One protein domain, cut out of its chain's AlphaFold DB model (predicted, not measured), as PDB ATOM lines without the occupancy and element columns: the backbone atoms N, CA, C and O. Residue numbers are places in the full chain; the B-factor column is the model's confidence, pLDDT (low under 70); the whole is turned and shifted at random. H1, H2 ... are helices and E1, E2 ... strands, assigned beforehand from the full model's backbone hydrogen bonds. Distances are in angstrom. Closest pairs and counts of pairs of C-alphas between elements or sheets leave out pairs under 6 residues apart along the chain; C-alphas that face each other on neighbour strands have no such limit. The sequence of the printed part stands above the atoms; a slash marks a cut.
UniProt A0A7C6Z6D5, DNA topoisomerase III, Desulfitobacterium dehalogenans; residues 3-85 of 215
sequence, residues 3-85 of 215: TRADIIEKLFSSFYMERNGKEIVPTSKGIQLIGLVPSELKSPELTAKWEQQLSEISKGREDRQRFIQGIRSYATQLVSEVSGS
ATOM      1  N   THR A   3      33.465 -10.685 101.395       81.88
ATOM      2  CA  THR A   3      33.273 -11.666 100.314       81.88
ATOM      3  C   THR A   3      34.070 -12.961 100.474       81.88
ATOM      4  O   THR A   3      33.662 -14.002  99.965       81.88
ATOM      5  N   ARG A   4      35.203 -12.947 101.192       86.75
ATOM      6  CA  ARG A   4      36.103 -14.116 101.256       86.75
ATOM      7  C   ARG A   4      35.456 -15.316 101.946       86.75
ATOM      8  O   ARG A   4      35.599 -16.437 101.469       86.75
ATOM      9  N   ALA A   5      34.784 -15.087 103.075       88.50
ATOM     10  CA  ALA A   5      34.115 -16.159 103.806       88.50
ATOM     11  C   ALA A   5      32.985 -16.750 102.954       88.50
ATOM     12  O   ALA A   5      32.964 -17.959 102.729       88.50
ATOM     13  N   ASP A   6      32.142 -15.889 102.385       91.00
ATOM     14  CA  ASP A   6      30.999 -16.283 101.559       91.00
ATOM     15  C   ASP A   6      31.409 -17.075 100.312       91.00
ATOM     16  O   ASP A   6      30.755 -18.060  99.963       91.00
ATOM     17  N   ILE A   7      32.507 -16.692  99.648       92.38
ATOM     18  CA  ILE A   7      33.053 -17.438  98.504       92.38
ATOM     19  C   ILE A   7      33.436 -18.856  98.939       92.38
ATOM     20  O   ILE A   7      33.002 -19.830  98.323       92.38
ATOM     21  N   ILE A   8      34.197 -18.991 100.028       91.00
ATOM     22  CA  ILE A   8      34.627 -20.299 100.542       91.00
ATOM     23  C   ILE A   8      33.407 -21.151 100.920       91.00
ATOM     24  O   ILE A   8      33.334 -22.333 100.576       91.00
ATOM     25  N   GLU A   9      32.418 -20.564 101.590       90.31
ATOM     26  CA  GLU A   9      31.194 -21.265 101.978       90.31
ATOM     27  C   GLU A   9      30.401 -21.774 100.772       90.31
ATOM     28  O   GLU A   9      29.941 -22.920 100.788       90.31
ATOM     29  N   LYS A  10      30.288 -20.962  99.713       92.00
ATOM     30  CA  LYS A  10      29.633 -21.337  98.450       92.00
ATOM     31  C   LYS A  10      30.351 -22.480  97.739       92.00
ATOM     32  O   LYS A  10      29.690 -23.375  97.207       92.00
ATOM     33  N   LEU A  11      31.684 -22.487  97.746       92.62
ATOM     34  CA  LEU A  11      32.471 -23.565  97.140       92.62
ATOM     35  C   LEU A  11      32.264 -24.897  97.876       92.62
ATOM     36  O   LEU A  11      32.108 -25.936  97.227       92.62
ATOM     37  N   PHE A  12      32.166 -24.870  99.210       90.94
ATOM     38  CA  PHE A  12      31.802 -26.051 100.002       90.94
ATOM     39  C   PHE A  12      30.352 -26.492  99.776       90.94
ATOM     40  O   PHE A  12      30.099 -27.677  99.574       90.94
ATOM     41  N   SER A  13      29.386 -25.568  99.810       87.69
ATOM     42  CA  SER A  13      27.960 -25.909  99.666       87.69
ATOM     43  C   SER A  13      27.602 -26.410  98.265       87.69
ATOM     44  O   SER A  13      26.653 -27.179  98.110       87.69
ATOM     45  N   SER A  14      28.393 -26.021  97.260       88.56
ATOM     46  CA  SER A  14      28.273 -26.473  95.869       88.56
ATOM     47  C   SER A  14      29.092 -27.734  95.556       88.56
ATOM     48  O   SER A  14      29.059 -28.209  94.415       88.56
ATOM     49  N   PHE A  15      29.793 -28.293  96.548       89.69
ATOM     50  CA  PHE A  15      30.620 -29.502  96.443       89.69
ATOM     51  C   PHE A  15      31.798 -29.389  95.454       89.69
ATOM     52  O   PHE A  15      32.175 -30.380  94.830       89.69
ATOM     53  N   TYR A  16      32.382 -28.195  95.297       92.44
ATOM     54  CA  TYR A  16      33.605 -27.990  94.497       92.44
ATOM     55  C   TYR A  16      34.891 -28.261  95.285       92.44
ATOM     56  O   TYR A  16      35.936 -28.535  94.701       92.44
ATOM     57  N   MET A  17      34.811 -28.203  96.612       92.88
ATOM     58  CA  MET A  17      35.907 -28.516  97.522       92.88
ATOM     59  C   MET A  17      35.386 -29.242  98.757       92.88
ATOM     60  O   MET A  17      34.229 -29.083  99.150       92.88
ATOM     61  N   GLU A  18      36.261 -30.018  99.379       90.31
ATOM     62  CA  GLU A  18      35.992 -30.742 100.614       90.31
ATOM     63  C   GLU A  18      37.133 -30.559 101.618       90.31
ATOM     64  O   GLU A  18      38.230 -30.110 101.282       90.31
ATOM     65  N   ARG A  19      36.850 -30.843 102.893       89.19
ATOM     66  CA  ARG A  19      37.872 -30.815 103.942       89.19
ATOM     67  C   ARG A  19      38.458 -32.204 104.111       89.19
ATOM     68  O   ARG A  19      37.716 -33.145 104.394       89.19
ATOM     69  N   ASN A  20      39.778 -32.297 104.031       85.44
ATOM     70  CA  ASN A  20      40.524 -33.487 104.405       85.44
ATOM     71  C   ASN A  20      41.363 -33.173 105.651       85.44
ATOM     72  O   ASN A  20      42.424 -32.558 105.584       85.44
ATOM     73  N   GLY A  21      40.833 -33.507 106.828       85.12
ATOM     74  CA  GLY A  21      41.444 -33.106 108.095       85.12
ATOM     75  C   GLY A  21      41.475 -31.581 108.255       85.12
ATOM     76  O   GLY A  21      40.424 -30.945 108.369       85.12
ATOM     77  N   LYS A  22      42.680 -31.004 108.299       86.75
ATOM     78  CA  LYS A  22      42.889 -29.547 108.377       86.75
ATOM     79  C   LYS A  22      43.013 -28.884 107.001       86.75
ATOM     80  O   LYS A  22      42.940 -27.660 106.924       86.75
ATOM     81  N   GLU A  23      43.155 -29.672 105.942       91.38
ATOM     82  CA  GLU A  23      43.380 -29.183 104.586       91.38
ATOM     83  C   GLU A  23      42.066 -29.021 103.819       91.38
ATOM     84  O   GLU A  23      41.048 -29.662 104.116       91.38
ATOM     85  N   ILE A  24      42.090 -28.131 102.829       92.25
ATOM     86  CA  ILE A  24      41.010 -27.932 101.865       92.25
ATOM     87  C   ILE A  24      41.512 -28.473 100.535       92.25
ATOM     88  O   ILE A  24      42.543 -28.023 100.044       92.25
ATOM     89  N   VAL A  25      40.779 -29.422  99.963       93.62
ATOM     90  CA  VAL A  25      41.146 -30.080  98.708       93.62
ATOM     91  C   VAL A  25      40.017 -29.928  97.685       93.62
ATOM     92  O   VAL A  25      38.841 -29.931  98.070       93.62
ATOM     93  N   PRO A  26      40.328 -29.759  96.389       94.44
ATOM     94  CA  PRO A  26      39.307 -29.715  95.352       94.44
ATOM     95  C   PRO A  26      38.667 -31.097  95.172       94.44
ATOM     96  O   PRO A  26      39.325 -32.129  95.305       94.44
ATOM     97  N   THR A  27      37.375 -31.127  94.853       92.69
ATOM     98  CA  THR A  27      36.696 -32.366  94.448       92.69
ATOM     99  C   THR A  27      36.925 -32.627  92.962       92.69
ATOM    100  O   THR A  27      37.276 -31.710  92.216       92.69
ATOM    101  N   SER A  28      36.637 -33.846  92.488       90.88
ATOM    102  CA  SER A  28      36.695 -34.128  91.045       90.88
ATOM    103  C   SER A  28      35.791 -33.188  90.234       90.88
ATOM    104  O   SER A  28      36.198 -32.643  89.213       90.88
ATOM    105  N   LYS A  29      34.600 -32.873  90.766       91.00
ATOM    106  CA  LYS A  29      33.694 -31.861  90.204       91.00
ATOM    107  C   LYS A  29      34.366 -30.487  90.066       91.00
ATOM    108  O   LYS A  29      34.191 -29.830  89.042       91.00
ATOM    109  N   GLY A  30      35.108 -30.042  91.083       92.25
ATOM    110  CA  GLY A  30      35.857 -28.783  91.042       92.25
ATOM    111  C   GLY A  30      36.957 -28.784  89.981       92.25
ATOM    112  O   GLY A  30      37.066 -27.830  89.213       92.25
ATOM    113  N   ILE A  31      37.719 -29.876  89.891       93.00
ATOM    114  CA  ILE A  31      38.797 -30.036  88.904       93.00
ATOM    115  C   ILE A  31      38.232 -30.032  87.480       93.00
ATOM    116  O   ILE A  31      38.708 -29.276  86.633       93.00
ATOM    117  N   GLN A  32      37.181 -30.817  87.226       91.19
ATOM    118  CA  GLN A  32      36.518 -30.853  85.924       91.19
ATOM    119  C   GLN A  32      35.978 -29.476  85.529       91.19
ATOM    120  O   GLN A  32      36.199 -29.043  84.402       91.19
ATOM    121  N   LEU A  33      35.329 -28.754  86.453       90.12
ATOM    122  CA  LEU A  33      34.828 -27.408  86.172       90.12
ATOM    123  C   LEU A  33      35.956 -26.476  85.709       90.12
ATOM    124  O   LEU A  33      35.824 -25.835  84.672       90.12
ATOM    125  N   ILE A  34      37.079 -26.434  86.428       91.12
ATOM    126  CA  ILE A  34      38.229 -25.592  86.056       91.12
ATOM    127  C   ILE A  34      38.842 -26.004  84.707       91.12
ATOM    128  O   ILE A  34      39.371 -25.153  83.983       91.12
ATOM    129  N   GLY A  35      38.765 -27.287  84.345       88.44
ATOM    130  CA  GLY A  35      39.176 -27.784  83.029       88.44
ATOM    131  C   GLY A  35      38.256 -27.341  81.884       88.44
ATOM    132  O   GLY A  35      38.729 -27.121  80.770       88.44
ATOM    133  N   LEU A  36      36.958 -27.182  82.158       86.56
ATOM    134  CA  LEU A  36      35.950 -26.788  81.168       86.56
ATOM    135  C   LEU A  36      35.863 -25.271  80.977       86.56
ATOM    136  O   LEU A  36      35.635 -24.811  79.860       86.56
ATOM    137  N   VAL A  37      36.050 -24.513  82.058       86.25
ATOM    138  CA  VAL A  37      35.963 -23.051  82.058       86.25
ATOM    139  C   VAL A  37      37.069 -22.436  81.178       86.25
ATOM    140  O   VAL A  37      38.237 -22.829  81.312       86.25
ATOM    141  N   PRO A  38      36.734 -21.467  80.299       86.38
ATOM    142  CA  PRO A  38      37.711 -20.731  79.493       86.38
ATOM    143  C   PRO A  38      38.833 -20.112  80.335       86.38
ATOM    144  O   PRO A  38      38.613 -19.704  81.476       86.38
ATOM    145  N   SER A  39      40.050 -20.054  79.783       87.06
ATOM    146  CA  SER A  39      41.255 -19.576  80.485       87.06
ATOM    147  C   SER A  39      41.097 -18.172  81.056       87.06
ATOM    148  O   SER A  39      41.489 -17.937  82.196       87.06
ATOM    149  N   GLU A  40      40.474 -17.277  80.297       87.62
ATOM    150  CA  GLU A  40      40.250 -15.892  80.700       87.62
ATOM    151  C   GLU A  40      39.352 -15.790  81.944       87.62
ATOM    152  O   GLU A  40      39.648 -15.046  82.872       87.62
ATOM    153  N   LEU A  41      38.295 -16.604  82.037       88.00
ATOM    154  CA  LEU A  41      37.348 -16.535  83.155       88.00
ATOM    155  C   LEU A  41      37.928 -17.066  84.478       88.00
ATOM    156  O   LEU A  41      37.451 -16.706  85.553       88.00
ATOM    157  N   LYS A  42      38.953 -17.920  84.417       90.25
ATOM    158  CA  LYS A  42      39.661 -18.433  85.603       90.25
ATOM    159  C   LYS A  42      40.934 -17.651  85.943       90.25
ATOM    160  O   LYS A  42      41.675 -18.073  86.829       90.25
ATOM    161  N   SER A  43      41.191 -16.538  85.254       93.25
ATOM    162  CA  SER A  43      42.344 -15.678  85.510       93.25
ATOM    163  C   SER A  43      42.113 -14.789  86.748       93.25
ATOM    164  O   SER A  43      41.066 -14.134  86.873       93.25
ATOM    165  N   PRO A  44      43.086 -14.728  87.679       94.06
ATOM    166  CA  PRO A  44      43.045 -13.766  88.775       94.06
ATOM    167  C   PRO A  44      43.161 -12.321  88.272       94.06
ATOM    168  O   PRO A  44      42.581 -11.426  88.887       94.06
ATOM    169  N   GLU A  45      43.847 -12.083  87.150       94.88
ATOM    170  CA  GLU A  45      43.984 -10.754  86.545       94.88
ATOM    171  C   GLU A  45      42.630 -10.188  86.091       94.88
ATOM    172  O   GLU A  45      42.313  -9.039  86.408       94.88
ATOM    173  N   LEU A  46      41.796 -10.989  85.412       92.31
ATOM    174  CA  LEU A  46      40.453 -10.552  85.008       92.31
ATOM    175  C   LEU A  46      39.594 -10.202  86.233       92.31
ATOM    176  O   LEU A  46      38.916  -9.173  86.248       92.31
ATOM    177  N   THR A  47      39.666 -11.027  87.282       92.56
ATOM    178  CA  THR A  47      38.943 -10.782  88.540       92.56
ATOM    179  C   THR A  47      39.385  -9.466  89.183       92.56
ATOM    180  O   THR A  47      38.544  -8.666  89.592       92.56
ATOM    181  N   ALA A  48      40.695  -9.204  89.228       93.94
ATOM    182  CA  ALA A  48      41.240  -7.959  89.762       93.94
ATOM    183  C   ALA A  48      40.774  -6.735  88.957       93.94
ATOM    184  O   ALA A  48      40.390  -5.723  89.546       93.94
ATOM    185  N   LYS A  49      40.738  -6.845  87.622       94.19
ATOM    186  CA  LYS A  49      40.240  -5.785  86.738       94.19
ATOM    187  C   LYS A  49      38.780  -5.442  87.037       94.19
ATOM    188  O   LYS A  49      38.454  -4.265  87.161       94.19
ATOM    189  N   TRP A  50      37.909  -6.436  87.199       93.50
ATOM    190  CA  TRP A  50      36.501  -6.185  87.530       93.50
ATOM    191  C   TRP A  50      36.318  -5.548  88.907       93.50
ATOM    192  O   TRP A  50      35.550  -4.600  89.031       93.50
ATOM    193  N   GLU A  51      37.038  -6.011  89.929       93.06
ATOM    194  CA  GLU A  51      36.987  -5.400  91.267       93.06
ATOM    195  C   GLU A  51      37.464  -3.936  91.241       93.06
ATOM    196  O   GLU A  51      36.873  -3.069  91.890       93.06
ATOM    197  N   GLN A  52      38.484  -3.623  90.432       94.44
ATOM    198  CA  GLN A  52      38.931  -2.247  90.218       94.44
ATOM    199  C   GLN A  52      37.845  -1.395  89.548       94.44
ATOM    200  O   GLN A  52      37.544  -0.308  90.040       94.44
ATOM    201  N   GLN A  53      37.218  -1.890  88.478       94.19
ATOM    202  CA  GLN A  53      36.127  -1.181  87.798       94.19
ATOM    203  C   GLN A  53      34.934  -0.945  88.732       94.19
ATOM    204  O   GLN A  53      34.422   0.168  88.817       94.19
ATOM    205  N   LEU A  54      34.540  -1.948  89.522       94.31
ATOM    206  CA  LEU A  54      33.494  -1.806  90.541       94.31
ATOM    207  C   LEU A  54      33.853  -0.734  91.583       94.31
ATOM    208  O   LEU A  54      32.982   0.039  91.997       94.31
ATOM    209  N   SER A  55      35.129  -0.636  91.969       94.75
ATOM    210  CA  SER A  55      35.618   0.436  92.841       94.75
ATOM    211  C   SER A  55      35.481   1.813  92.187       94.75
ATOM    212  O   SER A  55      34.967   2.732  92.825       94.75
ATOM    213  N   GLU A  56      35.876   1.977  90.924       96.19
ATOM    214  CA  GLU A  56      35.769   3.263  90.219       96.19
ATOM    215  C   GLU A  56      34.307   3.664  89.965       96.19
ATOM    216  O   GLU A  56      33.963   4.836  90.137       96.19
ATOM    217  N   ILE A  57      33.414   2.704  89.695       95.56
ATOM    218  CA  ILE A  57      31.960   2.930  89.641       95.56
ATOM    219  C   ILE A  57      31.444   3.439  90.992       95.56
ATOM    220  O   ILE A  57      30.692   4.411  91.031       95.56
ATOM    221  N   SER A  58      31.868   2.844  92.116       94.75
ATOM    222  CA  SER A  58      31.446   3.308  93.450       94.75
ATOM    223  C   SER A  58      31.885   4.748  93.755       94.75
ATOM    224  O   SER A  58      31.224   5.451  94.516       94.75
ATOM    225  N   LYS A  59      32.973   5.204  93.119       96.31
ATOM    226  CA  LYS A  59      33.507   6.572  93.219       96.31
ATOM    227  C   LYS A  59      32.907   7.526  92.176       96.31
ATOM    228  O   LYS A  59      33.300   8.687  92.138       96.31
ATOM    229  N   GLY A  60      32.010   7.043  91.314       94.88
ATOM    230  CA  GLY A  60      31.390   7.814  90.233       94.88
ATOM    231  C   GLY A  60      32.312   8.108  89.044       94.88
ATOM    232  O   GLY A  60      32.021   9.008  88.262       94.88
ATOM    233  N   ARG A  61      33.432   7.387  88.907       94.69
ATOM    234  CA  ARG A  61      34.441   7.600  87.851       94.69
ATOM    235  C   ARG A  61      34.230   6.734  86.611       94.69
ATOM    236  O   ARG A  61      34.779   7.036  85.558       94.69
ATOM    237  N   GLU A  62      33.430   5.680  86.726       93.25
ATOM    238  CA  GLU A  62      33.020   4.831  85.610       93.25
ATOM    239  C   GLU A  62      31.495   4.719  85.545       93.25
ATOM    240  O   GLU A  62      30.802   4.756  86.565       93.25
ATOM    241  N   ASP A  63      30.967   4.558  84.330       95.25
ATOM    242  CA  ASP A  63      29.533   4.399  84.114       95.25
ATOM    243  C   ASP A  63      29.085   2.951  84.357       95.25
ATOM    244  O   ASP A  63      29.519   2.001  83.693       95.25
ATOM    245  N   ARG A  64      28.137   2.793  85.284       95.62
ATOM    246  CA  ARG A  64      27.567   1.493  85.651       95.62
ATOM    247  C   ARG A  64      26.887   0.796  84.471       95.62
ATOM    248  O   ARG A  64      26.958  -0.429  84.381       95.62
ATOM    249  N   GLN A  65      26.184   1.528  83.604       95.69
ATOM    250  CA  GLN A  65      25.406   0.910  82.523       95.69
ATOM    251  C   GLN A  65      26.327   0.302  81.466       95.69
ATOM    252  O   GLN A  65      26.128  -0.851  81.078       95.69
ATOM    253  N   ARG A  66      27.383   1.025  81.081       94.94
ATOM    254  CA  ARG A  66      28.437   0.539  80.183       94.94
ATOM    255  C   ARG A  66      29.113  -0.709  80.736       94.94
ATOM    256  O   ARG A  66      29.258  -1.685  80.003       94.94
ATOM    257  N   PHE A  67      29.460  -0.721  82.025       95.12
ATOM    258  CA  PHE A  67      30.045  -1.904  82.662       95.12
ATOM    259  C   PHE A  67      29.120  -3.126  82.560       95.12
ATOM    260  O   PHE A  67      29.528  -4.179  82.069       95.12
ATOM    261  N   ILE A  68      27.845  -2.983  82.941       95.81
ATOM    262  CA  ILE A  68      26.866  -4.078  82.868       95.81
ATOM    263  C   ILE A  68      26.646  -4.553  81.424       95.81
ATOM    264  O   ILE A  68      26.517  -5.756  81.190       95.81
ATOM    265  N   GLN A  69      26.621  -3.643  80.450       96.50
ATOM    266  CA  GLN A  69      26.495  -3.997  79.035       96.50
ATOM    267  C   GLN A  69      27.709  -4.793  78.533       96.50
ATOM    268  O   GLN A  69      27.537  -5.778  77.809       96.50
ATOM    269  N   GLY A  70      28.918  -4.426  78.971       94.44
ATOM    270  CA  GLY A  70      30.143  -5.178  78.700       94.44
ATOM    271  C   GLY A  70      30.085  -6.598  79.264       94.44
ATOM    272  O   GLY A  70      30.305  -7.558  78.528       94.44
ATOM    273  N   ILE A  71      29.684  -6.749  80.532       94.25
ATOM    274  CA  ILE A  71      29.528  -8.066  81.175       94.25
ATOM    275  C   ILE A  71      28.505  -8.936  80.438       94.25
ATOM    276  O   ILE A  71      28.755 -10.121  80.221       94.25
ATOM    277  N   ARG A  72      27.364  -8.368  80.023       96.00
ATOM    278  CA  ARG A  72      26.349  -9.102  79.247       96.00
ATOM    279  C   ARG A  72      26.903  -9.589  77.912       96.00
ATOM    280  O   ARG A  72      26.729 -10.757  77.588       96.00
ATOM    281  N   SER A  73      27.588  -8.716  77.178       95.62
ATOM    282  CA  SER A  73      28.171  -9.050  75.873       95.62
ATOM    283  C   SER A  73      29.211 -10.164  76.001       95.62
ATOM    284  O   SER A  73      29.154 -11.150  75.267       95.62
ATOM    285  N   TYR A  74      30.092 -10.056  76.998       92.00
ATOM    286  CA  TYR A  74      31.088 -11.079  77.308       92.00
ATOM    287  C   TYR A  74      30.443 -12.416  77.702       92.00
ATOM    288  O   TYR A  74      30.821 -13.468  77.192       92.00
ATOM    289  N   ALA A  75      29.404 -12.396  78.545       92.94
ATOM    290  CA  ALA A  75      28.673 -13.607  78.915       92.94
ATOM    291  C   ALA A  75      28.014 -14.287  77.700       92.94
ATOM    292  O   ALA A  75      28.065 -15.510  77.586       92.94
ATOM    293  N   THR A  76      27.430 -13.518  76.776       93.88
ATOM    294  CA  THR A  76      26.842 -14.055  75.539       93.88
ATOM    295  C   THR A  76      27.893 -14.717  74.647       93.88
ATOM    296  O   THR A  76      27.640 -15.804  74.120       93.88
ATOM    297  N   GLN A  77      29.073 -14.107  74.506       90.75
ATOM    298  CA  GLN A  77      30.192 -14.690  73.758       90.75
ATOM    299  C   GLN A  77      30.639 -16.016  74.382       90.75
ATOM    300  O   GLN A  77      30.639 -17.041  73.702       90.75
ATOM    301  N   LEU A  78      30.884 -16.031  75.696       89.00
ATOM    302  CA  LEU A  78      31.290 -17.238  76.419       89.00
ATOM    303  C   LEU A  78      30.277 -18.382  76.288       89.00
ATOM    304  O   LEU A  78      30.661 -19.528  76.068       89.00
ATOM    305  N   VAL A  79      28.977 -18.098  76.424       88.88
ATOM    306  CA  VAL A  79      27.933 -19.128  76.280       88.88
ATOM    307  C   VAL A  79      27.919 -19.696  74.861       88.88
ATOM    308  O   VAL A  79      27.750 -20.903  74.704       88.88
ATOM    309  N   SER A  80      28.131 -18.852  73.850       88.38
ATOM    310  CA  SER A  80      28.185 -19.270  72.444       88.38
ATOM    311  C   SER A  80      29.406 -20.150  72.151       88.38
ATOM    312  O   SER A  80      29.298 -21.149  71.445       88.38
ATOM    313  N   GLU A  81      30.560 -19.834  72.740       85.00
ATOM    314  CA  GLU A  81      31.768 -20.662  72.626       85.00
ATOM    315  C   GLU A  81      31.597 -22.024  73.304       85.00
ATOM    316  O   GLU A  81      31.962 -23.060  72.744       85.00
ATOM    317  N   VAL A  82      31.023 -22.043  74.509       82.38
ATOM    318  CA  VAL A  82      30.817 -23.285  75.264       82.38
ATOM    319  C   VAL A  82      29.764 -24.165  74.595       82.38
ATOM    320  O   VAL A  82      29.972 -25.377  74.518       82.38
ATOM    321  N   SER A  83      28.672 -23.593  74.078       83.88
ATOM    322  CA  SER A  83      27.624 -24.353  73.382       83.88
ATOM    323  C   SER A  83      28.104 -24.949  72.056       83.88
ATOM    324  O   SER A  83      27.675 -26.043  71.698       83.88
ATOM    325  N   GLY A  84      29.033 -24.279  71.366       83.00
ATOM    326  CA  GLY A  84      29.719 -24.815  70.187       83.00
ATOM    327  C   GLY A  84      30.832 -25.823  70.507       83.00
ATOM    328  O   GLY A  84      31.343 -26.483  69.603       83.00
ATOM    329  N   SER A  85      31.226 -25.964  71.775       80.12
ATOM    330  CA  SER A  85      32.305 -26.868  72.178       80.12
ATOM    331  C   SER A  85      31.807 -28.304  72.390       80.12
ATOM    332  O   SER A  85      30.795 -28.544  73.040       80.12
TER     333      SER A  85
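This is residues 3 to 85 of the 215 residues of the protein "DNA topoisomerase III" of Desulfitobacterium dehalogenans (UniProt A0A7C6Z6D5). The model is an open, loosely joined chain of helices: at one end a small two-strand hairpin, E1 and E2, with H1 and H2 near its base at Met 17, and at the other end two longer helices, H3 and H4, that form a narrow V closed at their link. The middle is open, and no helix touches another. The printed part has 83 residues, with four named helices and two named strands in the order H1, E1, E2, H2, H3, H4; the sheet, E1 - E2, is antiparallel and the class is mostly helix. The whole is loose, with a radius of gyration of the C-alphas of 16.0 A and spans of 46 by 35 by 20 A.

H1, residues 3 to 13, comes closest to E1, residues 17 to 20, at the C-alphas of Leu 11 and Met 17, 6.0 A apart. E1 and E2, residues 23 to 26, are a hairpin, with 145 degrees between their directions; N 18 and O 25 are within hydrogen-bond range at 2.9 A, as are N 25 and O 18 at 3.0 A. H2, residues 28 to 36, has its Gly 30 C-alpha 6.5 A from that of Met 17, the closest pair of H2 and E1. H2 is apart from H3, residues 44 to 58. H3 and H4, residues 64 to 83, are close but not clearly touching: their closest C-alphas, Ile 57 and Arg 64, are 6.1 A apart, at a shallow tilt of 27 degrees, opposite ways. In H1, H2, H3 and H4 every O i to N i+4 pair is within hydrogen-bond range.

H1 begins at C-alpha 3, (33.273, -11.666, 100.314), and measures 15.2 A; E1 measures 9.7 A, E2 10.1 A and H2 12.3 A. H3 starts at C-alpha 44, (43.045, -13.766, 88.775), and measures 21.2 A; H4, 28.6 A, ends at C-alpha 83, (27.624, -24.353, 73.382).

The two farthest C-alphas, Gly 21 and Asp 63, are 46.1 A apart. Residues 43 to 49, of which 44 to 49 belong to H3, and residues 72 to 77 of H4 stand free. The printed part has no cut and no long link; no printed residue is under 70 in pLDDT.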